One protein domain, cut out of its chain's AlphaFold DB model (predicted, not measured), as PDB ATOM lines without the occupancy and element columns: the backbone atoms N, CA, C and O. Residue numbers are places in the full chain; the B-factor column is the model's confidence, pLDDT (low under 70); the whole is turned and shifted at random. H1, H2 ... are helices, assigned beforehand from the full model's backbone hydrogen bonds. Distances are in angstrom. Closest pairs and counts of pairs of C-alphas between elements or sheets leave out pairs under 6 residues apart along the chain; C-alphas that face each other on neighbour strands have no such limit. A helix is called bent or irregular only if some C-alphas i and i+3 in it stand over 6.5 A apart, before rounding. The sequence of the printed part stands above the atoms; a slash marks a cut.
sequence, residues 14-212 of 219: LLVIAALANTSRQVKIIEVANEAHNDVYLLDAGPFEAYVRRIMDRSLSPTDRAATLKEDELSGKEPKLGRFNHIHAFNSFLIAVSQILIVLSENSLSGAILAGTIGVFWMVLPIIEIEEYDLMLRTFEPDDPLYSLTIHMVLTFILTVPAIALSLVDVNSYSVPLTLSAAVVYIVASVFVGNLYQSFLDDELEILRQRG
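Overview. This is residues 14 to 212 of the 219 residues of an uncharacterized protein of Haloarcula sp. MD-130 (UniProt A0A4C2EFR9). The longest helix, H9, runs lengthwise through an elongated up-and-down bundle with H5, H6 and H8, and the shorter H1 packs on the outside of H5 and H6. H2 and H7 are short pieces at the end of the bundle where H9 finishes, while H3, H4 and their long links form a loose flap off one side of H9, with residues 46 to 51 of H3 sticking out. The printed part has 199 residues with nine named helices, H1 to H9 in chain order, and no named strand; the class is all helix. It is compact, with a radius of gyration of the C-alphas of 17.8 A, and spans 55 by 36 by 30 A.

Arrangement. H9, residues 176 to 210, and H5, residues 83 to 105, are the hubs, each touching four other helices. These two touch at a shallow tilt of 29 degrees, opposite ways, closest at the C-alphas of Ala 96 and Ile 187, 6.2 A apart; H9 uses residues 183 to 198 alone. H8, residues 147 to 166, forms a helical hairpin with H9, at a shallow tilt of 15 degrees; their closest C-alphas, Ser 148 and Phe 200, are 4.7 A apart. H6, residues 109 to 129, touches H8 opposite ways at 14 degrees, a shallow tilt, closest at the C-alphas of Ala 112 and Ile 164, 4.5 A. H5 and H6 are also a helical hairpin, closest at the C-alphas of Gln 99 and Ala 115, 5.9 A, whereas H6 and H9 are apart. H1, residues 14 to 25, touches H5, with the C-alphas of Ile 17 and Asn 91 closest at 5.4 A. With residues 21 to 25 alone H1 touches H6, closest at the C-alphas of Arg 25 and Glu 129, 4.6 A. H5, H6, H8, H9 and H1 make a bundle, up and down, each running against the one before it in the chain. H7, residues 132 to 139, only just touches H9, with 3 pairs of C-alphas within 8 A, closest at Met 136 and Leu 208, 7.4 A. H2, residues 29 to 34, is close to but not clearly touching H9, with the C-alphas of Ile 30 and Leu 205 6.8 A apart. H3, residues 46 to 59, only just touches H9, with 3 pairs within 8 A, at a steep tilt of 60 degrees; the closest C-alphas, Met 56 and Leu 196, are 7.3 A apart. H4, residues 71 to 74, is near H3 and apart from H9. Each O i to N i+4 pair is within hydrogen-bond range in H1, H2 and H5, against 8 of 10 in H3, 15 of 17 in H6, 3 of 4 in H7, 14 of 16 in H8 and 30 of 31 in H9; H4 is too short for such a pair.

Along the chain. H9 is 51.7 A long, from C-alpha 176 at (45.190, 18.113, 59.363) to C-alpha 210 at (25.939, 50.096, 23.590). H5 measures 33.1 A, H6 29.9 A, H8 29.0 A, H3 19.7 A and H1 16.4 A; H1 begins at C-alpha 14, (51.020, 42.072, 48.330). H6 has a kink of 38 degrees near residue 123 and is irregular, with C-alphas 123 and 126 7.3 A apart. H3 is irregular too, with C-alphas 47 and 50 7.1 A apart.

Size, cuts and confidence. The C-alphas farthest apart, those of Ser 173 and Gly 212, are 57.5 A from each other. The printed part has no cut. The links H2 to H3 and H3 to H4 are long, with 11 residues each. Residues 173 to 178, of which 176 to 178 belong to H9, stand free. The mean pLDDT of the printed part is 76.3, and residues 30 to 83 are under 70.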
ATOM      1  N   LEU A  14      51.772  40.832  48.564       81.69
ATOM      2  CA  LEU A  14      51.020  42.072  48.330       81.69
ATOM      3  C   LEU A  14      51.699  42.993  47.311       81.69
ATOM      4  O   LEU A  14      51.016  43.589  46.481       81.69
ATOM      5  N   LEU A  15      53.031  43.077  47.324       81.12
ATOM      6  CA  LEU A  15      53.786  43.823  46.317       81.12
ATOM      7  C   LEU A  15      53.591  43.228  44.915       81.12
ATOM      8  O   LEU A  15      53.374  43.970  43.958       81.12
ATOM      9  N   VAL A  16      53.648  41.897  44.799       78.12
ATOM     10  CA  VAL A  16      53.392  41.192  43.533       78.12
ATOM     11  C   VAL A  16      51.970  41.467  43.053       78.12
ATOM     12  O   VAL A  16      51.795  41.827  41.891       78.12
ATOM     13  N   ILE A  17      50.974  41.382  43.938       78.75
ATOM     14  CA  ILE A  17      49.576  41.661  43.589       78.75
ATOM     15  C   ILE A  17      49.407  43.110  43.125       78.75
ATOM     16  O   ILE A  17      48.785  43.349  42.098       78.75
ATOM     17  N   ALA A  18      49.996  44.083  43.821       79.38
ATOM     18  CA  ALA A  18      49.922  45.487  43.419       79.38
ATOM     19  C   ALA A  18      50.575  45.735  42.046       79.38
ATOM     20  O   ALA A  18      50.033  46.471  41.220       79.38
ATOM     21  N   ALA A  19      51.717  45.096  41.770       77.50
ATOM     22  CA  ALA A  19      52.385  45.189  40.472       77.50
ATOM     23  C   ALA A  19      51.545  44.564  39.345       77.50
ATOM     24  O   ALA A  19      51.432  45.131  38.253       77.50
ATOM     25  N   LEU A  20      50.920  43.419  39.615       75.81
ATOM     26  CA  LEU A  20      50.000  42.764  38.693       75.81
ATOM     27  C   LEU A  20      48.736  43.595  38.474       75.81
ATOM     28  O   LEU A  20      48.325  43.756  37.332       75.81
ATOM     29  N   ALA A  21      48.174  44.195  39.523       80.19
ATOM     30  CA  ALA A  21      47.005  45.058  39.414       80.19
ATOM     31  C   ALA A  21      47.289  46.292  38.547       80.19
ATOM     32  O   ALA A  21      46.514  46.628  37.656       80.19
ATOM     33  N   ASN A  22      48.465  46.902  38.709       81.62
ATOM     34  CA  ASN A  22      48.905  47.987  37.834       81.62
ATOM     35  C   ASN A  22      49.099  47.532  36.374       81.62
ATOM     36  O   ASN A  22      48.852  48.295  35.445       81.62
ATOM     37  N   THR A  23      49.527  46.285  36.157       77.00
ATOM     38  CA  THR A  23      49.634  45.687  34.812       77.00
ATOM     39  C   THR A  23      48.255  45.386  34.215       77.00
ATOM     40  O   THR A  23      48.066  45.512  33.005       77.00
ATOM     41  N   SER A  24      47.294  45.001  35.057       75.38
ATOM     42  CA  SER A  24      45.893  44.782  34.690       75.38
ATOM     43  C   SER A  24      45.243  46.068  34.211       75.38
ATOM     44  O   SER A  24      44.621  46.065  33.159       75.38
ATOM     45  N   ARG A  25      45.480  47.180  34.913       80.19
ATOM     46  CA  ARG A  25      44.934  48.492  34.550       80.19
ATOM     47  C   ARG A  25      45.348  48.963  33.155       80.19
ATOM     48  O   ARG A  25      44.625  49.709  32.519       80.19
ATOM     49  N   GLN A  26      46.506  48.519  32.665       78.50
ATOM     50  CA  GLN A  26      46.975  48.821  31.307       78.50
ATOM     51  C   GLN A  26      46.279  47.974  30.227       78.50
ATOM     52  O   GLN A  26      46.530  48.162  29.039       78.50
ATOM     53  N   VAL A  27      45.470  46.985  30.617       73.50
ATOM     54  CA  VAL A  27      44.630  46.214  29.702       73.50
ATOM     55  C   VAL A  27      43.356  47.008  29.472       73.50
ATOM     56  O   VAL A  27      42.532  47.118  30.370       73.50
ATOM     57  N   LYS A  28      43.172  47.516  28.254       75.81
ATOM     58  CA  LYS A  28      41.907  48.120  27.838       75.81
ATOM     59  C   LYS A  28      40.884  47.013  27.613       75.81
ATOM     60  O   LYS A  28      40.868  46.368  26.564       75.81
ATOM     61  N   ILE A  29      40.070  46.752  28.624       70.00
ATOM     62  CA  ILE A  29      39.180  45.593  28.672       70.00
ATOM     63  C   ILE A  29      38.122  45.691  27.572       70.00
ATOM     64  O   ILE A  29      37.813  44.688  26.935       70.00
ATOM     65  N   ILE A  30      37.650  46.904  27.262       64.38
ATOM     66  CA  ILE A  30      36.723  47.135  26.140       64.38
ATOM     67  C   ILE A  30      37.355  46.744  24.794       64.38
ATOM     68  O   ILE A  30      36.676  46.165  23.948       64.38
ATOM     69  N   GLU A  31      38.639  47.041  24.569       67.81
ATOM     70  CA  GLU A  31      39.329  46.664  23.325       67.81
ATOM     71  C   GLU A  31      39.482  45.138  23.230       67.81
ATOM     72  O   GLU A  31      39.122  44.547  22.214       67.81
ATOM     73  N   VAL A  32      39.897  44.486  24.321       63.88
ATOM     74  CA  VAL A  32      40.051  43.021  24.390       63.88
ATOM     75  C   VAL A  32      38.718  42.291  24.196       63.88
ATOM     76  O   VAL A  32      38.656  41.314  23.447       63.88
ATOM     77  N   ALA A  33      37.636  42.786  24.800       61.69
ATOM     78  CA  ALA A  33      36.298  42.220  24.638       61.69
ATOM     79  C   ALA A  33      35.794  42.306  23.184       61.69
ATOM     80  O   ALA A  33      35.045  41.440  22.722       61.69
ATOM     81  N   ASN A  34      36.235  43.320  22.430       60.12
ATOM     82  CA  ASN A  34      35.876  43.501  21.023       60.12
ATOM     83  C   ASN A  34      36.664  42.587  20.063       60.12
ATOM     84  O   ASN A  34      36.177  42.313  18.966       60.12
ATOM     85  N   GLU A  35      37.833  42.073  20.459       59.44
ATOM     86  CA  GLU A  35      38.687  41.211  19.618       59.44
ATOM     87  C   GLU A  35      38.284  39.718  19.617       59.44
ATOM     88  O   GLU A  35      38.888  38.903  18.919       59.44
ATOM     89  N   ALA A  36      37.202  39.355  20.320       51.12
ATOM     90  CA  ALA A  36      36.584  38.023  20.296       51.12
ATOM     91  C   ALA A  36      37.565  36.867  20.582       51.12
ATOM     92  O   ALA A  36      37.561  35.841  19.894       51.12
ATOM     93  N   HIS A  37      38.409  37.014  21.599       50.78
ATOM     94  CA  HIS A  37      39.225  35.907  22.091       50.78
ATOM     95  C   HIS A  37      38.430  35.039  23.076       50.78
ATOM     96  O   HIS A  37      37.634  35.544  23.862       50.78
ATOM     97  N   ASN A  38      38.604  33.717  22.971       48.56
ATOM     98  CA  ASN A  38      38.045  32.758  23.920       48.56
ATOM     99  C   ASN A  38      38.865  32.834  25.211       48.56
ATOM    100  O   ASN A  38      40.087  32.654  25.170       48.56
ATOM    101  N   ASP A  39      38.203  33.086  26.335       51.06
ATOM    102  CA  ASP A  39      38.847  33.068  27.643       51.06
ATOM    103  C   ASP A  39      39.166  31.632  28.075       51.06
ATOM    104  O   ASP A  39      38.518  30.665  27.674       51.06
ATOM    105  N   VAL A  40      40.198  31.486  28.906       44.69
ATOM    106  CA  VAL A  40      40.551  30.213  29.540       44.69
ATOM    107  C   VAL A  40      40.017  30.253  30.965       44.69
ATOM    108  O   VAL A  40      40.440  31.084  31.768       44.69
ATOM    109  N   TYR A  41      39.093  29.348  31.289       45.34
ATOM    110  CA  TYR A  41      38.627  29.159  32.660       45.34
ATOM    111  C   TYR A  41      39.796  28.779  33.571       45.34
ATOM    112  O   TYR A  41      40.525  27.825  33.295       45.34
ATOM    113  N   LEU A  42      39.956  29.483  34.697       41.91
ATOM    114  CA  LEU A  42      40.983  29.128  35.684       41.91
ATOM    115  C   LEU A  42      40.702  27.766  36.338       41.91
ATOM    116  O   LEU A  42      41.620  27.046  36.729       41.91
ATOM    117  N   LEU A  43      39.417  27.428  36.457       43.53
ATOM    118  CA  LEU A  43      38.913  26.130  36.874       43.53
ATOM    119  C   LEU A  43      37.772  25.744  35.933       43.53
ATOM    120  O   LEU A  43      36.618  26.095  36.171       43.53
ATOM    121  N   ASP A  44      38.095  24.995  34.881       49.31
ATOM    122  CA  ASP A  44      37.129  24.062  34.315       49.31
ATOM    123  C   ASP A  44      36.874  23.012  35.408       49.31
ATOM    124  O   ASP A  44      37.738  22.195  35.743       49.31
ATOM    125  N   ALA A  45      35.714  23.104  36.061       45.22
ATOM    126  CA  ALA A  45      35.346  22.199  37.145       45.22
ATOM    127  C   ALA A  45      35.148  20.750  36.650       45.22
ATOM    128  O   ALA A  45      34.872  19.856  37.462       45.22
ATOM    129  N   GLY A  46      35.311  20.499  35.344       52.81
ATOM    130  CA  GLY A  46      35.300  19.191  34.719       52.81
ATOM    131  C   GLY A  46      34.030  18.432  35.101       52.81
ATOM    132  O   GLY A  46      32.923  18.931  34.907       52.81
ATOM    133  N   PRO A  47      34.124  17.246  35.726       43.03
ATOM    134  CA  PRO A  47      32.936  16.473  36.097       43.03
ATOM    135  C   PRO A  47      32.043  17.154  37.153       43.03
ATOM    136  O   PRO A  47      30.897  16.742  37.328       43.03
ATOM    137  N   PHE A  48      32.537  18.176  37.862       45.34
ATOM    138  CA  PHE A  48      31.769  18.945  38.848       45.34
ATOM    139  C   PHE A  48      31.198  20.246  38.286       45.34
ATOM    140  O   PHE A  48      30.448  20.922  38.994       45.34
ATOM    141  N   GLU A  49      31.498  20.587  37.030       53.78
ATOM    142  CA  GLU A  49      31.033  21.825  36.407       53.78
ATOM    143  C   GLU A  49      29.515  21.936  36.460       53.78
ATOM    144  O   GLU A  49      29.005  22.938  36.938       53.78
ATOM    145  N   ALA A  50      28.779  20.872  36.140       52.34
ATOM    146  CA  ALA A  50      27.318  20.880  36.220       52.34
ATOM    147  C   ALA A  50      26.774  21.200  37.632       52.34
ATOM    148  O   ALA A  50      25.689  21.766  37.772       52.34
ATOM    149  N   TYR A  51      27.502  20.845  38.696       53.19
ATOM    150  CA  TYR A  51      27.102  21.151  40.072       53.19
ATOM    151  C   TYR A  51      27.469  22.587  40.461       53.19
ATOM    152  O   TYR A  51      26.637  23.308  41.013       53.19
ATOM    153  N   VAL A  52      28.693  23.012  40.136       51.03
ATOM    154  CA  VAL A  52      29.189  24.370  40.399       51.03
ATOM    155  C   VAL A  52      28.392  25.396  39.596       51.03
ATOM    156  O   VAL A  52      27.929  26.380  40.164       51.03
ATOM    157  N   ARG A  53      28.128  25.125  38.315       51.25
ATOM    158  CA  ARG A  53      27.332  25.950  37.402       51.25
ATOM    159  C   ARG A  53      25.909  26.149  37.905       51.25
ATOM    160  O   ARG A  53      25.463  27.276  37.977       51.25
ATOM    161  N   ARG A  54      25.242  25.120  38.439       52.19
ATOM    162  CA  ARG A  54      23.917  25.289  39.078       52.19
ATOM    163  C   ARG A  54      23.919  26.223  40.287       52.19
ATOM    164  O   ARG A  54      22.901  26.855  40.570       52.19
ATOM    165  N   ILE A  55      25.012  26.254  41.047       51.81
ATOM    166  CA  ILE A  55      25.169  27.185  42.169       51.81
ATOM    167  C   ILE A  55      25.469  28.589  41.627       51.81
ATOM    168  O   ILE A  55      24.835  29.541  42.078       51.81
ATOM    169  N   MET A  56      26.350  28.696  40.623       46.44
ATOM    170  CA  MET A  56      26.668  29.940  39.908       46.44
ATOM    171  C   MET A  56      25.402  30.570  39.313       46.44
ATOM    172  O   MET A  56      25.063  31.693  39.669       46.44
ATOM    173  N   ASP A  57      24.640  29.821  38.517       46.62
ATOM    174  CA  ASP A  57      23.414  30.259  37.843       46.62
ATOM    175  C   ASP A  57      22.356  30.741  38.846       46.62
ATOM    176  O   ASP A  57      21.659  31.724  38.605       46.62
ATOM    177  N   ARG A  58      22.256  30.094  40.018       46.28
ATOM    178  CA  ARG A  58      21.384  30.555  41.112       46.28
ATOM    179  C   ARG A  58      21.881  31.831  41.780       46.28
ATOM    180  O   ARG A  58      21.061  32.632  42.216       46.28
ATOM    181  N   SER A  59      23.193  32.005  41.905       38.97
ATOM    182  CA  SER A  59      23.787  33.193  42.529       38.97
ATOM    183  C   SER A  59      23.835  34.413  41.602       38.97
ATOM    184  O   SER A  59      23.747  35.535  42.086       38.97
ATOM    185  N   LEU A  60      23.889  34.196  40.283       37.03
ATOM    186  CA  LEU A  60      23.844  35.230  39.241       37.03
ATOM    187  C   LEU A  60      22.420  35.749  38.969       37.03
ATOM    188  O   LEU A  60      22.235  36.692  38.207       37.03
ATOM    189  N   SER A  61      21.397  35.156  39.592       43.28
ATOM    190  CA  SER A  61      19.989  35.458  39.322       43.28
ATOM    191  C   SER A  61      19.138  35.477  40.603       43.28
ATOM    192  O   SER A  61      18.351  34.555  40.838       43.28
ATOM    193  N   PRO A  62      19.204  36.541  41.426       40.88
ATOM    194  CA  PRO A  62      18.207  36.768  42.477       40.88
ATOM    195  C   PRO A  62      16.819  37.130  41.908       40.88
ATOM    196  O   PRO A  62      15.825  37.062  42.625       40.88
ATOM    197  N   THR A  63      16.749  37.520  40.630       43.31
ATOM    198  CA  THR A  63      15.550  37.972  39.903       43.31
ATOM    199  C   THR A  63      15.334  37.151  38.629       43.31
ATOM    200  O   THR A  63      16.288  36.606  38.092       43.31
ATOM    201  N   ASP A  64      14.083  37.071  38.158       40.84
ATOM    202  CA  ASP A  64      13.455  36.164  37.162       40.84
ATOM    203  C   ASP A  64      14.190  35.800  35.835       40.84
ATOM    204  O   ASP A  64      13.634  35.088  34.992       40.84
ATOM    205  N   ARG A  65      15.436  36.230  35.605       42.19
ATOM    206  CA  ARG A  65      16.209  35.986  34.377       42.19
ATOM    207  C   ARG A  65      16.775  34.564  34.237       42.19
ATOM    208  O   ARG A  65      16.770  34.058  33.119       42.19
ATOM    209  N   ALA A  66      17.181  33.862  35.301       41.41
ATOM    210  CA  ALA A  66      17.605  32.456  35.143       41.41
ATOM    211  C   ALA A  66      16.433  31.485  34.932       41.41
ATOM    212  O   ALA A  66      16.628  30.389  34.419       41.41
ATOM    213  N   ALA A  67      15.199  31.876  35.269       44.78
ATOM    214  CA  ALA A  67      14.023  31.047  35.000       44.78
ATOM    215  C   ALA A  67      13.672  30.971  33.500       44.78
ATOM    216  O   ALA A  67      12.854  30.141  33.104       44.78
ATOM    217  N   THR A  68      14.266  31.835  32.668       41.22
ATOM    218  CA  THR A  68      13.925  31.983  31.244       41.22
ATOM    219  C   THR A  68      15.045  31.612  30.271       41.22
ATOM    220  O   THR A  68      14.745  31.396  29.098       41.22
ATOM    221  N   LEU A  69      16.293  31.463  30.725       42.31
ATOM    222  CA  LEU A  69      17.418  31.062  29.872       42.31
ATOM    223  C   LEU A  69      17.594  29.537  29.901       42.31
ATOM    224  O   LEU A  69      17.711  28.929  30.965       42.31
ATOM    225  N   LYS A  70      17.589  28.899  28.726       44.34
ATOM    226  CA  LYS A  70      17.893  27.462  28.591       44.34
ATOM    227  C   LYS A  70      19.391  27.226  28.832       44.34
ATOM    228  O   LYS A  70      20.193  28.086  28.479       44.34
ATOM    229  N   GLU A  71      19.765  26.053  29.356       44.91
ATOM    230  CA  GLU A  71      21.175  25.635  29.564       44.91
ATOM    231  C   GLU A  71      22.062  25.890  28.322       44.91
ATOM    232  O   GLU A  71      23.216  26.289  28.465       44.91
ATOM    233  N   ASP A  72      21.503  25.781  27.110       41.19
ATOM    234  CA  ASP A  72      22.204  26.036  25.842       41.19
ATOM    235  C   ASP A  72      22.550  27.520  25.580       41.19
ATOM    236  O   ASP A  72      23.511  27.809  24.870       41.19
ATOM    237  N   GLU A  73      21.816  28.488  26.147       41.72
ATOM    238  CA  GLU A  73      22.098  29.928  25.972       41.72
ATOM    239  C   GLU A  73      23.150  30.448  26.966       41.72
ATOM    240  O   GLU A  73      23.836  31.433  26.686       41.72
ATOM    241  N   LEU A  74      23.326  29.762  28.099       44.03
ATOM    242  CA  LEU A  74      24.375  30.045  29.084       44.03
ATOM    243  C   LEU A  74      25.763  29.590  28.607       44.03
ATOM    244  O   LEU A  74      26.767  30.097  29.094       44.03
ATOM    245  N   SER A  75      25.839  28.646  27.663       40.97
ATOM    246  CA  SER A  75      27.094  28.162  27.065       40.97
ATOM    247  C   SER A  75      27.729  29.144  26.072       40.97
ATOM    248  O   SER A  75      28.872  28.943  25.685       40.97
ATOM    249  N   GLY A  76      27.003  30.175  25.626       41.31
ATOM    250  CA  GLY A  76      27.486  31.143  24.632       41.31
ATOM    251  C   GLY A  76      27.782  32.547  25.171       41.31
ATOM    252  O   GLY A  76      28.232  33.401  24.406       41.31
ATOM    253  N   LYS A  77      27.515  32.803  26.458       49.06
ATOM    254  CA  LYS A  77      27.740  34.090  27.143       49.06
ATOM    255  C   LYS A  77      28.913  33.999  28.118       49.06
ATOM    256  O   LYS A  77      28.811  34.390  29.274       49.06
ATOM    257  N   GLU A  78      29.992  33.379  27.671       50.69
ATOM    258  CA  GLU A  78      31.202  33.266  28.476       50.69
ATOM    259  C   GLU A  78      31.863  34.650  28.599       50.69
ATOM    260  O   GLU A  78      31.858  35.388  27.604       50.69
ATOM    261  N   PRO A  79      32.418  35.003  29.775       50.19
ATOM    262  CA  PRO A  79      33.233  36.198  29.933       50.19
ATOM    263  C   PRO A  79      34.351  36.243  28.902       50.19
ATOM    264  O   PRO A  79      35.026  35.239  28.684       50.19
ATOM    265  N   LYS A  80      34.535  37.392  28.249       63.22
ATOM    266  CA  LYS A  80      35.577  37.599  27.225       63.22
ATOM    267  C   LYS A  80      36.469  38.754  27.640       63.22
ATOM    268  O   LYS A  80      36.557  39.771  26.957       63.22
ATOM    269  N   LEU A  81      37.098  38.613  28.800       65.12
ATOM    270  CA  LEU A  81      37.941  39.648  29.396       65.12
ATOM    271  C   LEU A  81      39.439  39.376  29.148       65.12
ATOM    272  O   LEU A  81      40.305  40.177  29.505       65.12
ATOM    273  N   GLY A  82      39.784  38.254  28.515       68.62
ATOM    274  CA  GLY A  82      41.111  37.929  28.005       68.62
ATOM    275  C   GLY A  82      42.202  37.948  29.075       68.62
ATOM    276  O   GLY A  82      42.171  37.215  30.068       68.62
ATOM    277  N   ARG A  83      43.231  38.780  28.865       67.81
ATOM    278  CA  ARG A  83      44.383  38.878  29.782       67.81
ATOM    279  C   ARG A  83      43.985  39.397  31.167       67.81
ATOM    280  O   ARG A  83      44.616  39.002  32.145       67.81
ATOM    281  N   PHE A  84      42.954  40.240  31.254       78.56
ATOM    282  CA  PHE A  84      42.448  40.755  32.528       78.56
ATOM    283  C   PHE A  84      41.997  39.610  33.441       78.56
ATOM    284  O   PHE A  84      42.433  39.536  34.589       78.56
ATOM    285  N   ASN A  85      41.209  38.673  32.902       75.06
ATOM    286  CA  ASN A  85      40.678  37.529  33.644       75.06
ATOM    287  C   ASN A  85      41.797  36.751  34.360       75.06
ATOM    288  O   ASN A  85      41.754  36.538  35.570       75.06
ATOM    289  N   HIS A  86      42.866  36.436  33.627       72.69
ATOM    290  CA  HIS A  86      44.020  35.710  34.156       72.69
ATOM    291  C   HIS A  86      44.739  36.471  35.274       72.69
ATOM    292  O   HIS A  86      45.124  35.873  36.279       72.69
ATOM    293  N   ILE A  87      44.928  37.785  35.106       76.62
ATOM    294  CA  ILE A  87      45.620  38.616  36.096       76.62
ATOM    295  C   ILE A  87      44.771  38.746  37.365       76.62
ATOM    296  O   ILE A  87      45.276  38.473  38.456       76.62
ATOM    297  N   HIS A  88      43.484  39.078  37.228       84.06
ATOM    298  CA  HIS A  88      42.553  39.206  38.350       84.06
ATOM    299  C   HIS A  88      42.427  37.896  39.138       84.06
ATOM    300  O   HIS A  88      42.481  37.874  40.370       84.06
ATOM    301  N   ALA A  89      42.304  36.775  38.429       79.75
ATOM    302  CA  ALA A  89      42.194  35.464  39.045       79.75
ATOM    303  C   ALA A  89      43.478  35.068  39.789       79.75
ATOM    304  O   ALA A  89      43.411  34.550  40.906       79.75
ATOM    305  N   PHE A  90      44.654  35.361  39.223       79.50
ATOM    306  CA  PHE A  90      45.926  35.117  39.900       79.50
ATOM    307  C   PHE A  90      46.092  36.005  41.142       79.50
ATOM    308  O   PHE A  90      46.512  35.516  42.191       79.50
ATOM    309  N   ASN A  91      45.684  37.274  41.069       84.56
ATOM    310  CA  ASN A  91      45.672  38.177  42.219       84.56
ATOM    311  C   ASN A  91      44.743  37.675  43.331       84.56
ATOM    312  O   ASN A  91      45.167  37.563  44.482       84.56
ATOM    313  N   SER A  92      43.515  37.283  42.990       86.75
ATOM    314  CA  SER A  92      42.560  36.715  43.948       86.75
ATOM    315  C   SER A  92      43.067  35.408  44.571       86.75
ATOM    316  O   SER A  92      42.932  35.210  45.778       86.75
ATOM    317  N   PHE A  93      43.728  34.543  43.794       85.44
ATOM    318  CA  PHE A  93      44.368  33.330  44.312       85.44
ATOM    319  C   PHE A  93      45.490  33.648  45.310       85.44
ATOM    320  O   PHE A  93      45.525  33.079  46.403       85.44
ATOM    321  N   LEU A  94      46.390  34.576  44.971       86.88
ATOM    322  CA  LEU A  94      47.486  34.986  45.853       86.88
ATOM    323  C   LEU A  94      46.977  35.606  47.161       86.88
ATOM    324  O   LEU A  94      47.535  35.337  48.230       86.88
ATOM    325  N   ILE A  95      45.902  36.394  47.097       90.94
ATOM    326  CA  ILE A  95      45.242  36.932  48.289       90.94
ATOM    327  C   ILE A  95      44.653  35.798  49.133       90.94
ATOM    328  O   ILE A  95      44.902  35.750  50.340       90.94
ATOM    329  N   ALA A  96      43.924  34.862  48.521       89.75
ATOM    330  CA  ALA A  96      43.318  33.742  49.235       89.75
ATOM    331  C   ALA A  96      44.370  32.876  49.946       89.75
ATOM    332  O   ALA A  96      44.217  32.537  51.120       89.75
ATOM    333  N   VAL A  97      45.483  32.579  49.268       89.25
ATOM    334  CA  VAL A  97      46.628  31.877  49.864       89.25
ATOM    335  C   VAL A  97      47.231  32.683  51.013       89.25
ATOM    336  O   VAL A  97      47.540  32.108  52.053       89.25
ATOM    337  N   SER A  98      47.356  34.004  50.875       91.69
ATOM    338  CA  SER A  98      47.868  34.866  51.951       91.69
ATOM    339  C   SER A  98      46.979  34.815  53.195       91.69
ATOM    340  O   SER A  98      47.496  34.675  54.301       91.69
ATOM    341  N   GLN A  99      45.653  34.853  53.026       93.69
ATOM    342  CA  GLN A  99      44.695  34.708  54.129       93.69
ATOM    343  C   GLN A  99      44.831  33.348  54.824       93.69
ATOM    344  O   GLN A  99      44.886  33.284  56.051       93.69
ATOM    345  N   ILE A 100      44.955  32.261  54.052       92.38
ATOM    346  CA  ILE A 100      45.182  30.915  54.599       92.38
ATOM    347  C   ILE A 100      46.485  30.876  55.399       92.38
ATOM    348  O   ILE A 100      46.498  30.383  56.524       92.38
ATOM    349  N   LEU A 101      47.578  31.411  54.850       90.94
ATOM    350  CA  LEU A 101      48.868  31.435  55.537       90.94
ATOM    351  C   LEU A 101      48.785  32.192  56.862       90.94
ATOM    352  O   LEU A 101      49.310  31.699  57.857       90.94
ATOM    353  N   ILE A 102      48.101  33.338  56.900       90.88
ATOM    354  CA  ILE A 102      47.896  34.109  58.133       90.88
ATOM    355  C   ILE A 102      47.136  33.278  59.161       90.88
ATOM    356  O   ILE A 102      47.632  33.100  60.268       90.88
ATOM    357  N   VAL A 103      45.996  32.695  58.783       91.12
ATOM    358  CA  VAL A 103      45.186  31.869  59.694       91.12
ATOM    359  C   VAL A 103      45.996  30.708  60.277       91.12
ATOM    360  O   VAL A 103      45.864  30.401  61.457       91.12
ATOM    361  N   LEU A 104      46.844  30.063  59.472       89.81
ATOM    362  CA  LEU A 104      47.631  28.904  59.907       89.81
ATOM    363  C   LEU A 104      48.874  29.255  60.733       89.81
ATOM    364  O   LEU A 104      49.414  28.374  61.397       89.81
ATOM    365  N   SER A 105      49.359  30.495  60.671       85.75
ATOM    366  CA  SER A 105      50.636  30.888  61.286       85.75
ATOM    367  C   SER A 105      50.508  31.906  62.415       85.75
ATOM    368  O   SER A 105      51.367  31.934  63.290       85.75
ATOM    369  N   GLU A 106      49.448  32.713  62.421       82.25
ATOM    370  CA  GLU A 106      49.284  33.871  63.300       82.25
ATOM    371  C   GLU A 106      47.922  33.827  64.005       82.25
ATOM    372  O   GLU A 106      46.965  34.496  63.616       82.25
ATOM    373  N   ASN A 107      47.843  33.056  65.090       86.44
ATOM    374  CA  ASN A 107      46.680  32.980  65.979       86.44
ATOM    375  C   ASN A 107      46.683  34.130  67.013       86.44
ATOM    376  O   ASN A 107      46.704  33.920  68.228       86.44
ATOM    377  N   SER A 108      46.716  35.372  66.526       90.69
ATOM    378  CA  SER A 108      46.862  36.584  67.333       90.69
ATOM    379  C   SER A 108      46.003  37.750  66.826       90.69
ATOM    380  O   SER A 108      45.525  37.770  65.690       90.69
ATOM    381  N   LEU A 109      45.856  38.795  67.653       90.69
ATOM    382  CA  LEU A 109      45.243  40.059  67.218       90.69
ATOM    383  C   LEU A 109      45.980  40.659  66.008       90.69
ATOM    384  O   LEU A 109      45.347  41.240  65.129       90.69
ATOM    385  N   SER A 110      47.304  40.501  65.939       89.06
ATOM    386  CA  SER A 110      48.109  40.952  64.803       89.06
ATOM    387  C   SER A 110      47.756  40.197  63.521       89.06
ATOM    388  O   SER A 110      47.587  40.837  62.484       89.06
ATOM    389  N   GLY A 111      47.563  38.875  63.600       90.12
ATOM    390  CA  GLY A 111      47.069  38.062  62.486       90.12
ATOM    391  C   GLY A 111      45.701  38.534  61.996       90.12
ATOM    392  O   GLY A 111      45.518  38.788  60.809       90.12
ATOM    393  N   ALA A 112      44.769  38.784  62.918       93.31
ATOM    394  CA  ALA A 112      43.440  39.300  62.589       93.31
ATOM    395  C   ALA A 112      43.471  40.690  61.917       93.31
ATOM    396  O   ALA A 112      42.752  40.923  60.943       93.31
ATOM    397  N   ILE A 113      44.321  41.608  62.394       91.44
ATOM    398  CA  ILE A 113      44.515  42.935  61.781       91.44
ATOM    399  C   ILE A 113      45.101  42.801  60.371       91.44
ATOM    400  O   ILE A 113      44.659  43.493  59.448       91.44
ATOM    401  N   LEU A 114      46.081  41.912  60.191       91.50
ATOM    402  CA  LEU A 114      46.703  41.669  58.895       91.50
ATOM    403  C   LEU A 114      45.694  41.071  57.905       91.50
ATOM    404  O   LEU A 114      45.544  41.599  56.804       91.50
ATOM    405  N   ALA A 115      44.937  40.052  58.323       93.69
ATOM    406  CA  ALA A 115      43.848  39.463  57.545       93.69
ATOM    407  C   ALA A 115      42.812  40.520  57.131       93.69
ATOM    408  O   ALA A 115      42.428  40.594  55.962       93.69
ATOM    409  N   GLY A 116      42.408  41.398  58.055       94.31
ATOM    410  CA  GLY A 116      41.481  42.491  57.761       94.31
ATOM    411  C   GLY A 116      42.043  43.506  56.768       94.31
ATOM    412  O   GLY A 116      41.345  43.909  55.842       94.31
ATOM    413  N   THR A 117      43.319  43.870  56.901       92.31
ATOM    414  CA  THR A 117      43.985  44.815  55.990       92.31
ATOM    415  C   THR A 117      44.057  44.256  54.567       92.31
ATOM    416  O   THR A 117      43.725  44.952  53.609       92.31
ATOM    417  N   ILE A 118      44.423  42.979  54.422       92.62
ATOM    418  CA  ILE A 118      44.429  42.288  53.127       92.62
ATOM    419  C   ILE A 118      43.014  42.159  52.565       92.62
ATOM    420  O   ILE A 118      42.819  42.315  51.365       92.62
ATOM    421  N   GLY A 119      42.018  41.909  53.414       94.88
ATOM    422  CA  GLY A 119      40.620  41.860  52.994       94.88
ATOM    423  C   GLY A 119      40.131  43.190  52.426       94.88
ATOM    424  O   GLY A 119      39.523  43.206  51.362       94.88
ATOM    425  N   VAL A 120      40.452  44.315  53.076       93.19
ATOM    426  CA  VAL A 120      40.156  45.656  52.537       93.19
ATOM    427  C   VAL A 120      40.842  45.854  51.188       93.19
ATOM    428  O   VAL A 120      40.208  46.324  50.248       93.19
ATOM    429  N   PHE A 121      42.111  45.457  51.071       92.19
ATOM    430  CA  PHE A 121      42.831  45.512  49.802       92.19
ATOM    431  C   PHE A 121      42.146  44.668  48.711       92.19
ATOM    432  O   PHE A 121      41.993  45.131  47.585       92.19
ATOM    433  N   TRP A 122      41.658  43.471  49.047       94.88
ATOM    434  CA  TRP A 122      40.922  42.613  48.117       94.88
ATOM    435  C   TRP A 122      39.592  43.224  47.668       94.88
ATOM    436  O   TRP A 122      39.246  43.128  46.492       94.88
ATOM    437  N   MET A 123      38.868  43.890  48.574       92.75
ATOM    438  CA  MET A 123      37.612  44.580  48.252       92.75
ATOM    439  C   MET A 123      37.819  45.703  47.234       92.75
ATOM    440  O   MET A 123      36.983  45.881  46.353       92.75
ATOM    441  N   VAL A 124      38.919  46.454  47.346       90.88
ATOM    442  CA  VAL A 124      39.216  47.584  46.444       90.88
ATOM    443  C   VAL A 124      39.982  47.176  45.188       90.88
ATOM    444  O   VAL A 124      40.150  47.999  44.293       90.88
ATOM    445  N   LEU A 125      40.441  45.925  45.108       90.75
ATOM    446  CA  LEU A 125      41.252  45.420  44.004       90.75
ATOM    447  C   LEU A 125      40.627  45.694  42.615       90.75
ATOM    448  O   LEU A 125      41.348  46.238  41.781       90.75
ATOM    449  N   PRO A 126      39.317  45.465  42.371       89.94
ATOM    450  CA  PRO A 126      38.687  45.787  41.086       89.94
ATOM    451  C   PRO A 126      38.873  47.239  40.638       89.94
ATOM    452  O   PRO A 126      39.151  47.498  39.473       89.94
ATOM    453  N   ILE A 127      38.778  48.189  41.574       88.88
ATOM    454  CA  ILE A 127      38.929  49.628  41.299       88.88
ATOM    455  C   ILE A 127      40.362  49.943  40.850       88.88
ATOM    456  O   ILE A 127      40.594  50.851  40.059       88.88
ATOM    457  N   ILE A 128      41.344  49.204  41.372       88.19
ATOM    458  CA  ILE A 128      42.758  49.386  41.030       88.19
ATOM    459  C   ILE A 128      43.079  48.721  39.683       88.19
ATOM    460  O   ILE A 128      43.936  49.210  38.948       88.19
ATOM    461  N   GLU A 129      42.421  47.604  39.381       86.06
ATOM    462  CA  GLU A 129      42.708  46.759  38.223       86.06
ATOM    463  C   GLU A 129      41.988  47.159  36.938       86.06
ATOM    464  O   GLU A 129      42.466  46.783  35.865       86.06
ATOM    465  N   ILE A 130      40.858  47.863  37.038       88.00
ATOM    466  CA  ILE A 130      39.998  48.212  35.905       88.00
ATOM    467  C   ILE A 130      39.915  49.721  35.762       88.00
ATOM    468  O   ILE A 130      39.376  50.420  36.620       88.00
ATOM    469  N   GLU A 131      40.395  50.219  34.629       86.81
ATOM    470  CA  GLU A 131      40.276  51.630  34.282       86.81
ATOM    471  C   GLU A 131      38.834  52.009  33.923       86.81
ATOM    472  O   GLU A 131      38.368  53.098  34.251       86.81
ATOM    473  N   GLU A 132      38.082  51.099  33.307       86.81
ATOM    474  CA  GLU A 132      36.703  51.328  32.890       86.81
ATOM    475  C   GLU A 132      35.758  51.685  34.043       86.81
ATOM    476  O   GLU A 132      34.764  52.367  33.800       86.81
ATOM    477  N   TYR A 133      36.069  51.345  35.299       88.69
ATOM    478  CA  TYR A 133      35.276  51.822  36.433       88.69
ATOM    479  C   TYR A 133      35.293  53.343  36.558       88.69
ATOM    480  O   TYR A 133      34.270  53.918  36.928       88.69
ATOM    481  N   ASP A 134      36.390  54.014  36.194       86.06
ATOM    482  CA  ASP A 134      36.427  55.479  36.159       86.06
ATOM    483  C   ASP A 134      35.423  56.031  35.133       86.06
ATOM    484  O   ASP A 134      34.842  57.098  35.344       86.06
ATOM    485  N   LEU A 135      35.188  55.307  34.032       85.56
ATOM    486  CA  LEU A 135      34.185  55.660  33.027       85.56
ATOM    487  C   LEU A 135      32.776  55.348  33.522       85.56
ATOM    488  O   LEU A 135      31.900  56.209  33.427       85.56
ATOM    489  N   MET A 136      32.546  54.160  34.082       89.31
ATOM    490  CA  MET A 136      31.232  53.766  34.591       89.31
ATOM    491  C   MET A 136      30.778  54.712  35.709       89.31
ATOM    492  O   MET A 136      29.687  55.262  35.633       89.31
ATOM    493  N   LEU A 137      31.650  55.038  36.669       87.31
ATOM    494  CA  LEU A 137      31.356  55.986  37.755       87.31
ATOM    495  C   LEU A 137      30.984  57.395  37.264       87.31
ATOM    496  O   LEU A 137      30.336  58.146  37.992       87.31
ATOM    497  N   ARG A 138      31.402  57.779  36.052       87.38
ATOM    498  CA  ARG A 138      31.075  59.079  35.443       87.38
ATOM    499  C   ARG A 138      29.833  59.044  34.556       87.38
ATOM    500  O   ARG A 138      29.288  60.107  34.270       87.38
ATOM    501  N   THR A 139      29.446  57.872  34.059       86.00
ATOM    502  CA  THR A 139      28.488  57.736  32.946       86.00
ATOM    503  C   THR A 139      27.254  56.918  33.290       86.00
ATOM    504  O   THR A 139      26.244  57.040  32.597       86.00
ATOM    505  N   PHE A 140      27.320  56.083  34.323       87.81
ATOM    506  CA  PHE A 140      26.194  55.285  34.776       87.81
ATOM    507  C   PHE A 140      25.221  56.161  35.560       87.81
ATOM    508  O   PHE A 140      25.614  56.998  36.377       87.81
ATOM    509  N   GLU A 141      23.939  55.984  35.264       84.88
ATOM    510  CA  GLU A 141      22.856  56.655  35.970       84.88
ATOM    511  C   GLU A 141      22.428  55.807  37.181       84.88
ATOM    512  O   GLU A 141      22.858  54.662  37.314       84.88
ATOM    513  N   PRO A 142      21.584  56.323  38.095       80.00
ATOM    514  CA  PRO A 142      21.118  55.548  39.250       80.00
ATOM    515  C   PRO A 142      20.462  54.200  38.901       80.00
ATOM    516  O   PRO A 142      20.453  53.300  39.740       80.00
ATOM    517  N   ASP A 143      19.938  54.068  37.680       80.00
ATOM    518  CA  ASP A 143      19.307  52.848  37.170       80.00
ATOM    519  C   ASP A 143      20.316  51.838  36.571       80.00
ATOM    520  O   ASP A 143      19.937  50.703  36.286       80.00
ATOM    521  N   ASP A 144      21.602  52.207  36.447       81.06
ATOM    522  CA  ASP A 144      22.717  51.343  36.030       81.06
ATOM    523  C   ASP A 144      23.689  51.105  37.209       81.06
ATOM    524  O   ASP A 144      24.785  51.668  37.263       81.06
ATOM    525  N   PRO A 145      23.315  50.320  38.229       80.88
ATOM    526  CA  PRO A 145      24.190  50.113  39.376       80.88
ATOM    527  C   PRO A 145      25.421  49.266  39.012       80.88
ATOM    528  O   PRO A 145      25.338  48.320  38.231       80.88
ATOM    529  N   LEU A 146      26.550  49.567  39.664       87.94
ATOM    530  CA  LEU A 146      27.800  48.797  39.590       87.94
ATOM    531  C   LEU A 146      27.681  47.491  40.389       87.94
ATOM    532  O   LEU A 146      28.208  47.360  41.504       87.94
ATOM    533  N   TYR A 147      26.916  46.543  39.857       86.56
ATOM    534  CA  TYR A 147      26.707  45.227  40.442       86.56
ATOM    535  C   TYR A 147      28.004  44.438  40.584       86.56
ATOM    536  O   TYR A 147      28.193  43.818  41.628       86.56
ATOM    537  N   SER A 148      28.907  44.497  39.605       87.75
ATOM    538  CA  SER A 148      30.187  43.783  39.625       87.75
ATOM    539  C   SER A 148      31.039  44.204  40.827       87.75
ATOM    540  O   SER A 148      31.448  43.375  41.644       87.75
ATOM    541  N   LEU A 149      31.206  45.510  41.031       90.06
ATOM    542  CA  LEU A 149      31.949  46.054  42.159       90.06
ATOM    543  C   LEU A 149      31.242  45.737  43.484       90.06
ATOM    544  O   LEU A 149      31.875  45.310  44.449       90.06
ATOM    545  N   THR A 150      29.916  45.904  43.530       87.69
ATOM    546  CA  THR A 150      29.117  45.656  44.738       87.69
ATOM    547  C   THR A 150      29.190  44.195  45.175       87.69
ATOM    548  O   THR A 150      29.452  43.919  46.349       87.69
ATOM    549  N   ILE A 151      28.988  43.251  44.252       85.56
ATOM    550  CA  ILE A 151      29.017  41.822  44.566       85.56
ATOM    551  C   ILE A 151      30.421  41.392  44.987       85.56
ATOM    552  O   ILE A 151      30.555  40.655  45.963       85.56
ATOM    553  N   HIS A 152      31.467  41.911  44.331       90.31
ATOM    554  CA  HIS A 152      32.850  41.626  44.704       90.31
ATOM    555  C   HIS A 152      33.145  42.098  46.123       90.31
ATOM    556  O   HIS A 152      33.612  41.308  46.942       90.31
ATOM    557  N   MET A 153      32.808  43.346  46.465       91.06
ATOM    558  CA  MET A 153      33.006  43.879  47.818       91.06
ATOM    559  C   MET A 153      32.249  43.064  48.877       91.06
ATOM    560  O   MET A 153      32.813  42.719  49.915       91.06
ATOM    561  N   VAL A 154      30.984  42.714  48.620       89.12
ATOM    562  CA  VAL A 154      30.165  41.940  49.568       89.12
ATOM    563  C   VAL A 154      30.717  40.528  49.757       89.12
ATOM    564  O   VAL A 154      30.868  40.072  50.891       89.12
ATOM    565  N   LEU A 155      31.035  39.822  48.674       89.38
ATOM    566  CA  LEU A 155      31.506  38.444  48.757       89.38
ATOM    567  C   LEU A 155      32.930  38.346  49.317       89.38
ATOM    568  O   LEU A 155      33.201  37.469  50.136       89.38
ATOM    569  N   THR A 156      33.826  39.268  48.956       93.38
ATOM    570  CA  THR A 156      35.162  39.341  49.571       93.38
ATOM    571  C   THR A 156      35.083  39.695  51.054       93.38
ATOM    572  O   THR A 156      35.827  39.118  51.847       93.38
ATOM    573  N   PHE A 157      34.142  40.548  51.481       93.19
ATOM    574  CA  PHE A 157      33.857  40.769  52.903       93.19
ATOM    575  C   PHE A 157      33.408  39.480  53.601       93.19
ATOM    576  O   PHE A 157      33.982  39.112  54.629       93.19
ATOM    577  N   ILE A 158      32.455  38.752  53.012       93.69
ATOM    578  CA  ILE A 158      31.986  37.463  53.539       93.69
ATOM    579  C   ILE A 158      33.134  36.450  53.651       93.69
ATOM    580  O   ILE A 158      33.189  35.725  54.640       93.69
ATOM    581  N   LEU A 159      34.070  36.412  52.697       92.94
ATOM    582  CA  LEU A 159      35.251  35.539  52.757       92.94
ATOM    583  C   LEU A 159      36.326  36.023  53.737       92.94
ATOM    584  O   LEU A 159      37.066  35.215  54.299       92.94
ATOM    585  N   THR A 160      36.429  37.326  53.968       95.44
ATOM    586  CA  THR A 160      37.437  37.899  54.866       95.44
ATOM    587  C   THR A 160      37.064  37.681  56.331       95.44
ATOM    588  O   THR A 160      37.933  37.375  57.147       95.44
ATOM    589  N   VAL A 161      35.781  37.798  56.692       95.88
ATOM    590  CA  VAL A 161      35.325  37.673  58.089       95.88
ATOM    591  C   VAL A 161      35.754  36.344  58.742       95.88
ATOM    592  O   VAL A 161      36.306  36.395  59.844       95.88
ATOM    593  N   PRO A 162      35.592  35.168  58.101       94.31
ATOM    594  CA  PRO A 162      36.115  33.910  58.619       94.31
ATOM    595  C   PRO A 162      37.629  33.918  58.821       94.31
ATOM    596  O   PRO A 162      38.089  33.419  59.840       94.31
ATOM    597  N   ALA A 163      38.406  34.503  57.904       94.19
ATOM    598  CA  ALA A 163      39.860  34.575  58.046       94.19
ATOM    599  C   ALA A 163      40.269  35.429  59.260       94.19
ATOM    600  O   ALA A 163      41.108  35.009  60.055       94.19
ATOM    601  N   ILE A 164      39.614  36.578  59.471       95.19
ATOM    602  CA  ILE A 164      39.813  37.415  60.667       95.19
ATOM    603  C   ILE A 164      39.468  36.626  61.934       95.19
ATOM    604  O   ILE A 164      40.263  36.583  62.870       95.19
ATOM    605  N   ALA A 165      38.292  35.996  61.967       94.75
ATOM    606  CA  ALA A 165      37.818  35.266  63.138       94.75
ATOM    607  C   ALA A 165      38.718  34.067  63.472       94.75
ATOM    608  O   ALA A 165      39.066  33.866  64.633       94.75
ATOM    609  N   LEU A 166      39.129  33.297  62.462       93.50
ATOM    610  CA  LEU A 166      40.010  32.143  62.638       93.50
ATOM    611  C   LEU A 166      41.429  32.552  63.042       93.50
ATOM    612  O   LEU A 166      42.049  31.826  63.806       93.50
ATOM    613  N   SER A 167      41.903  33.733  62.636       93.00
ATOM    614  CA  SER A 167      43.182  34.283  63.115       93.00
ATOM    615  C   SER A 167      43.165  34.633  64.610       93.00
ATOM    616  O   SER A 167      44.209  34.889  65.193       93.00
ATOM    617  N   LEU A 168      42.001  34.652  65.268       92.50
ATOM    618  CA  LEU A 168      41.883  34.859  66.719       92.50
ATOM    619  C   LEU A 168      41.775  33.548  67.510       92.50
ATOM    620  O   LEU A 168      41.664  33.581  68.737       92.50
ATOM    621  N   VAL A 169      41.770  32.401  66.831       91.25
ATOM    622  CA  VAL A 169      41.574  31.081  67.437       91.25
ATOM    623  C   VAL A 169      42.778  30.199  67.126       91.25
ATOM    624  O   VAL A 169      43.365  30.276  66.052       91.25
ATOM    625  N   ASP A 170      43.155  29.325  68.061       85.75
ATOM    626  CA  ASP A 170      44.224  28.362  67.812       85.75
ATOM    627  C   ASP A 170      43.751  27.212  66.909       85.75
ATOM    628  O   ASP A 170      43.279  26.163  67.363       85.75
ATOM    629  N   VAL A 171      43.892  27.424  65.601       86.00
ATOM    630  CA  VAL A 171      43.512  26.451  64.572       86.00
ATOM    631  C   VAL A 171      44.432  25.225  64.516       86.00
ATOM    632  O   VAL A 171      44.072  24.224  63.897       86.00
ATOM    633  N   ASN A 172      45.581  25.241  65.201       81.75
ATOM    634  CA  ASN A 172      46.495  24.094  65.254       81.75
ATOM    635  C   ASN A 172      45.916  22.905  66.032       81.75
ATOM    636  O   ASN A 172      46.408  21.783  65.923       81.75
ATOM    637  N   SER A 173      44.857  23.146  66.805       84.81
ATOM    638  CA  SER A 173      44.106  22.111  67.514       84.81
ATOM    639  C   SER A 173      43.206  21.269  66.596       84.81
ATOM    640  O   SER A 173      42.765  20.186  66.994       84.81
ATOM    641  N   TYR A 174      42.939  21.727  65.368       88.12
ATOM    642  CA  TYR A 174      42.154  20.982  64.387       88.12
ATOM    643  C   TYR A 174      42.976  19.886  63.703       88.12
ATOM    644  O   TYR A 174      44.199  19.948  63.586       88.12
ATOM    645  N   SER A 175      42.292  18.848  63.217       92.31
ATOM    646  CA  SER A 175      42.950  17.771  62.483       92.31
ATOM    647  C   SER A 175      43.438  18.256  61.113       92.31
ATOM    648  O   SER A 175      42.741  18.994  60.417       92.31
ATOM    649  N   VAL A 176      44.610  17.777  60.679       89.50
ATOM    650  CA  VAL A 176      45.190  18.113  59.363       89.50
ATOM    651  C   VAL A 176      44.194  17.927  58.201       89.50
ATOM    652  O   VAL A 176      44.107  18.828  57.363       89.50
ATOM    653  N   PRO A 177      43.397  16.836  58.131       91.06
ATOM    654  CA  PRO A 177      42.407  16.678  57.064       91.06
ATOM    655  C   PRO A 177      41.329  17.766  57.063       91.06
ATOM    656  O   PRO A 177      40.915  18.208  55.990       91.06
ATOM    657  N   LEU A 178      40.881  18.214  58.241       88.31
ATOM    658  CA  LEU A 178      39.887  19.280  58.358       88.31
ATOM    659  C   LEU A 178      40.470  20.616  57.889       88.31
ATOM    660  O   LEU A 178      39.844  21.302  57.085       88.31
ATOM    661  N   THR A 179      41.689  20.941  58.323       88.75
ATOM    662  CA  THR A 179      42.400  22.164  57.928       88.75
ATOM    663  C   THR A 179      42.629  22.226  56.418       88.75
ATOM    664  O   THR A 179      42.341  23.244  55.788       88.75
ATOM    665  N   LEU A 180      43.077  21.123  55.810       88.50
ATOM    666  CA  LEU A 180      43.276  21.045  54.362       88.50
ATOM    667  C   LEU A 180      41.952  21.189  53.600       88.50
ATOM    668  O   LEU A 180      41.885  21.924  52.618       88.50
ATOM    669  N   SER A 181      40.892  20.528  54.070       85.94
ATOM    670  CA  SER A 181      39.566  20.630  53.450       85.94
ATOM    671  C   SER A 181      39.032  22.061  53.510       85.94
ATOM    672  O   SER A 181      38.529  22.568  52.511       85.94
ATOM    673  N   ALA A 182      39.191  22.739  54.650       89.31
ATOM    674  CA  ALA A 182      38.795  24.136  54.809       89.31
ATOM    675  C   ALA A 182      39.584  25.068  53.876       89.31
ATOM    676  O   ALA A 182      38.985  25.930  53.238       89.31
ATOM    677  N   ALA A 183      40.898  24.861  53.734       89.38
ATOM    678  CA  ALA A 183      41.732  25.625  52.805       89.38
ATOM    679  C   ALA A 183      41.291  25.440  51.342       89.38
ATOM    680  O   ALA A 183      41.168  26.417  50.606       89.38
ATOM    681  N   VAL A 184      40.986  24.204  50.928       86.81
ATOM    682  CA  VAL A 184      40.465  23.919  49.579       86.81
ATOM    683  C   VAL A 184      39.117  24.603  49.357       86.81
ATOM    684  O   VAL A 184      38.936  25.269  48.340       86.81
ATOM    685  N   VAL A 185      38.188  24.496  50.313       87.38
ATOM    686  CA  VAL A 185      36.881  25.172  50.237       87.38
ATOM    687  C   VAL A 185      37.057  26.687  50.131       87.38
ATOM    688  O   VAL A 185      36.379  27.318  49.324       87.38
ATOM    689  N   TYR A 186      37.989  27.267  50.889       90.62
ATOM    690  CA  TYR A 186      38.284  28.696  50.844       90.62
ATOM    691  C   TYR A 186      38.806  29.138  49.472       90.62
ATOM    692  O   TYR A 186      38.320  30.125  48.920       90.62
ATOM    693  N   ILE A 187      39.743  28.388  48.880       86.75
ATOM    694  CA  ILE A 187      40.268  28.666  47.533       86.75
ATOM    695  C   ILE A 187      39.152  28.568  46.489       86.75
ATOM    696  O   ILE A 187      38.998  29.476  45.678       86.75
ATOM    697  N   VAL A 188      38.342  27.505  46.530       81.31
ATOM    698  CA  VAL A 188      37.219  27.324  45.596       81.31
ATOM    699  C   VAL A 188      36.221  28.473  45.715       81.31
ATOM    700  O   VAL A 188      35.810  29.032  44.700       81.31
ATOM    701  N   ALA A 189      35.869  28.870  46.939       85.88
ATOM    702  CA  ALA A 189      34.983  30.003  47.164       85.88
ATOM    703  C   ALA A 189      35.594  31.316  46.646       85.88
ATOM    704  O   ALA A 189      34.893  32.112  46.036       85.88
ATOM    705  N   SER A 190      36.903  31.516  46.813       85.44
ATOM    706  CA  SER A 190      37.622  32.695  46.308       85.44
ATOM    707  C   SER A 190      37.577  32.795  44.782       85.44
ATOM    708  O   SER A 190      37.317  33.867  44.242       85.44
ATOM    709  N   VAL A 191      37.776  31.673  44.079       79.56
ATOM    710  CA  VAL A 191      37.650  31.620  42.612       79.56
ATOM    711  C   VAL A 191      36.208  31.878  42.181       79.56
ATOM    712  O   VAL A 191      35.970  32.629  41.240       79.56
ATOM    713  N   PHE A 192      35.238  31.309  42.898       78.62
ATOM    714  CA  PHE A 192      33.821  31.540  42.632       78.62
ATOM    715  C   PHE A 192      33.442  33.026  42.727       78.62
ATOM    716  O   PHE A 192      32.725  33.520  41.861       78.62
ATOM    717  N   VAL A 193      33.969  33.764  43.714       83.31
ATOM    718  CA  VAL A 193      33.771  35.223  43.806       83.31
ATOM    719  C   VAL A 193      34.299  35.942  42.565       83.31
ATOM    720  O   VAL A 193      33.577  36.767  42.009       83.31
ATOM    721  N   GLY A 194      35.505  35.597  42.103       80.12
ATOM    722  CA  GLY A 194      36.091  36.177  40.891       80.12
ATOM    723  C   GLY A 194      35.249  35.917  39.638       80.12
ATOM    724  O   GLY A 194      35.019  36.831  38.852       80.12
ATOM    725  N   ASN A 195      34.711  34.706  39.485       76.25
ATOM    726  CA  ASN A 195      33.854  34.364  38.346       76.25
ATOM    727  C   ASN A 195      32.523  35.135  38.363       76.25
ATOM    728  O   ASN A 195      32.072  35.609  37.321       76.25
ATOM    729  N   LEU A 196      31.889  35.274  39.535       77.12
ATOM    730  CA  LEU A 196      30.657  36.060  39.658       77.12
ATOM    731  C   LEU A 196      30.903  37.523  39.316       77.12
ATOM    732  O   LEU A 196      30.158  38.106  38.536       77.12
ATOM    733  N   TYR A 197      31.966  38.088  39.881       84.69
ATOM    734  CA  TYR A 197      32.416  39.440  39.589       84.69
ATOM    735  C   TYR A 197      32.567  39.681  38.079       84.69
ATOM    736  O   TYR A 197      31.998  40.640  37.559       84.69
ATOM    737  N   GLN A 198      33.259  38.782  37.373       81.50
ATOM    738  CA  GLN A 198      33.479  38.887  35.928       81.50
ATOM    739  C   GLN A 198      32.175  38.866  35.135       81.50
ATOM    740  O   GLN A 198      31.985  39.716  34.276       81.50
ATOM    741  N   SER A 199      31.246  37.970  35.478       78.31
ATOM    742  CA  SER A 199      29.959  37.892  34.781       78.31
ATOM    743  C   SER A 199      29.164  39.198  34.854       78.31
ATOM    744  O   SER A 199      28.540  39.576  33.869       78.31
ATOM    745  N   PHE A 200      29.160  39.886  36.001       83.31
ATOM    746  CA  PHE A 200      28.497  41.190  36.109       83.31
ATOM    747  C   PHE A 200      29.289  42.295  35.406       83.31
ATOM    748  O   PHE A 200      28.699  43.223  34.860       83.31
ATOM    749  N   LEU A 201      30.618  42.204  35.419       86.44
ATOM    750  CA  LEU A 201      31.481  43.166  34.749       86.44
ATOM    751  C   LEU A 201      31.277  43.132  33.228       86.44
ATOM    752  O   LEU A 201      31.210  44.190  32.613       86.44
ATOM    753  N   ASP A 202      31.130  41.952  32.623       82.56
ATOM    754  CA  ASP A 202      30.824  41.831  31.192       82.56
ATOM    755  C   ASP A 202      29.524  42.554  30.817       82.56
ATOM    756  O   ASP A 202      29.480  43.279  29.820       82.56
ATOM    757  N   ASP A 203      28.475  42.401  31.631       83.75
ATOM    758  CA  ASP A 203      27.193  43.081  31.421       83.75
ATOM    759  C   ASP A 203      27.352  44.613  31.503       83.75
ATOM    760  O   ASP A 203      26.787  45.350  30.693       83.75
ATOM    761  N   GLU A 204      28.149  45.112  32.448       87.38
ATOM    762  CA  GLU A 204      28.425  46.545  32.599       87.38
ATOM    763  C   GLU A 204      29.270  47.103  31.443       87.38
ATOM    764  O   GLU A 204      29.007  48.198  30.934       87.38
ATOM    765  N   LEU A 205      30.257  46.343  30.969       86.81
ATOM    766  CA  LEU A 205      31.048  46.701  29.793       86.81
ATOM    767  C   LEU A 205      30.189  46.725  28.524       86.81
ATOM    768  O   LEU A 205      30.363  47.602  27.673       86.81
ATOM    769  N   GLU A 206      29.218  45.820  28.405       84.19
ATOM    770  CA  GLU A 206      28.257  45.821  27.304       84.19
ATOM    771  C   GLU A 206      27.390  47.089  27.301       84.19
ATOM    772  O   GLU A 206      27.136  47.655  26.235       84.19
ATOM    773  N   ILE A 207      26.989  47.594  28.475       85.62
ATOM    774  CA  ILE A 207      26.266  48.872  28.594       85.62
ATOM    775  C   ILE A 207      27.127  50.028  28.067       85.62
ATOM    776  O   ILE A 207      26.643  50.844  27.275       85.62
ATOM    777  N   LEU A 208      28.409  50.092  28.449       84.81
ATOM    778  CA  LEU A 208      29.337  51.100  27.916       84.81
ATOM    779  C   LEU A 208      29.459  51.001  26.390       84.81
ATOM    780  O   LEU A 208      29.391  52.019  25.691       84.81
ATOM    781  N   ARG A 209      29.561  49.774  25.862       82.12
ATOM    782  CA  ARG A 209      29.651  49.511  24.422       82.12
ATOM    783  C   ARG A 209      28.405  49.977  23.673       82.12
ATOM    784  O   ARG A 209      28.524  50.647  22.648       82.12
ATOM    785  N   GLN A 210      27.214  49.677  24.188       84.56
ATOM    786  CA  GLN A 210      25.939  50.096  23.590       84.56
ATOM    787  C   GLN A 210      25.778  51.619  23.554       84.56
ATOM    788  O   GLN A 210      25.141  52.152  22.646       84.56
ATOM    789  N   ARG A 211      26.399  52.333  24.500       84.44
ATOM    790  CA  ARG A 211      26.440  53.804  24.534       84.44
ATOM    791  C   ARG A 211      27.495  54.408  23.603       84.44
ATOM    792  O   ARG A 211      27.594  55.629  23.519       84.44
ATOM    793  N   GLY A 212      28.281  53.584  22.905       79.50
ATOM    794  CA  GLY A 212      29.371  54.040  22.042       79.50
ATOM    795  C   GLY A 212      30.525  54.687  22.813       79.50
ATOM    796  O   GLY A 212      31.304  55.439  22.230       79.50
TER     797      GLY A 212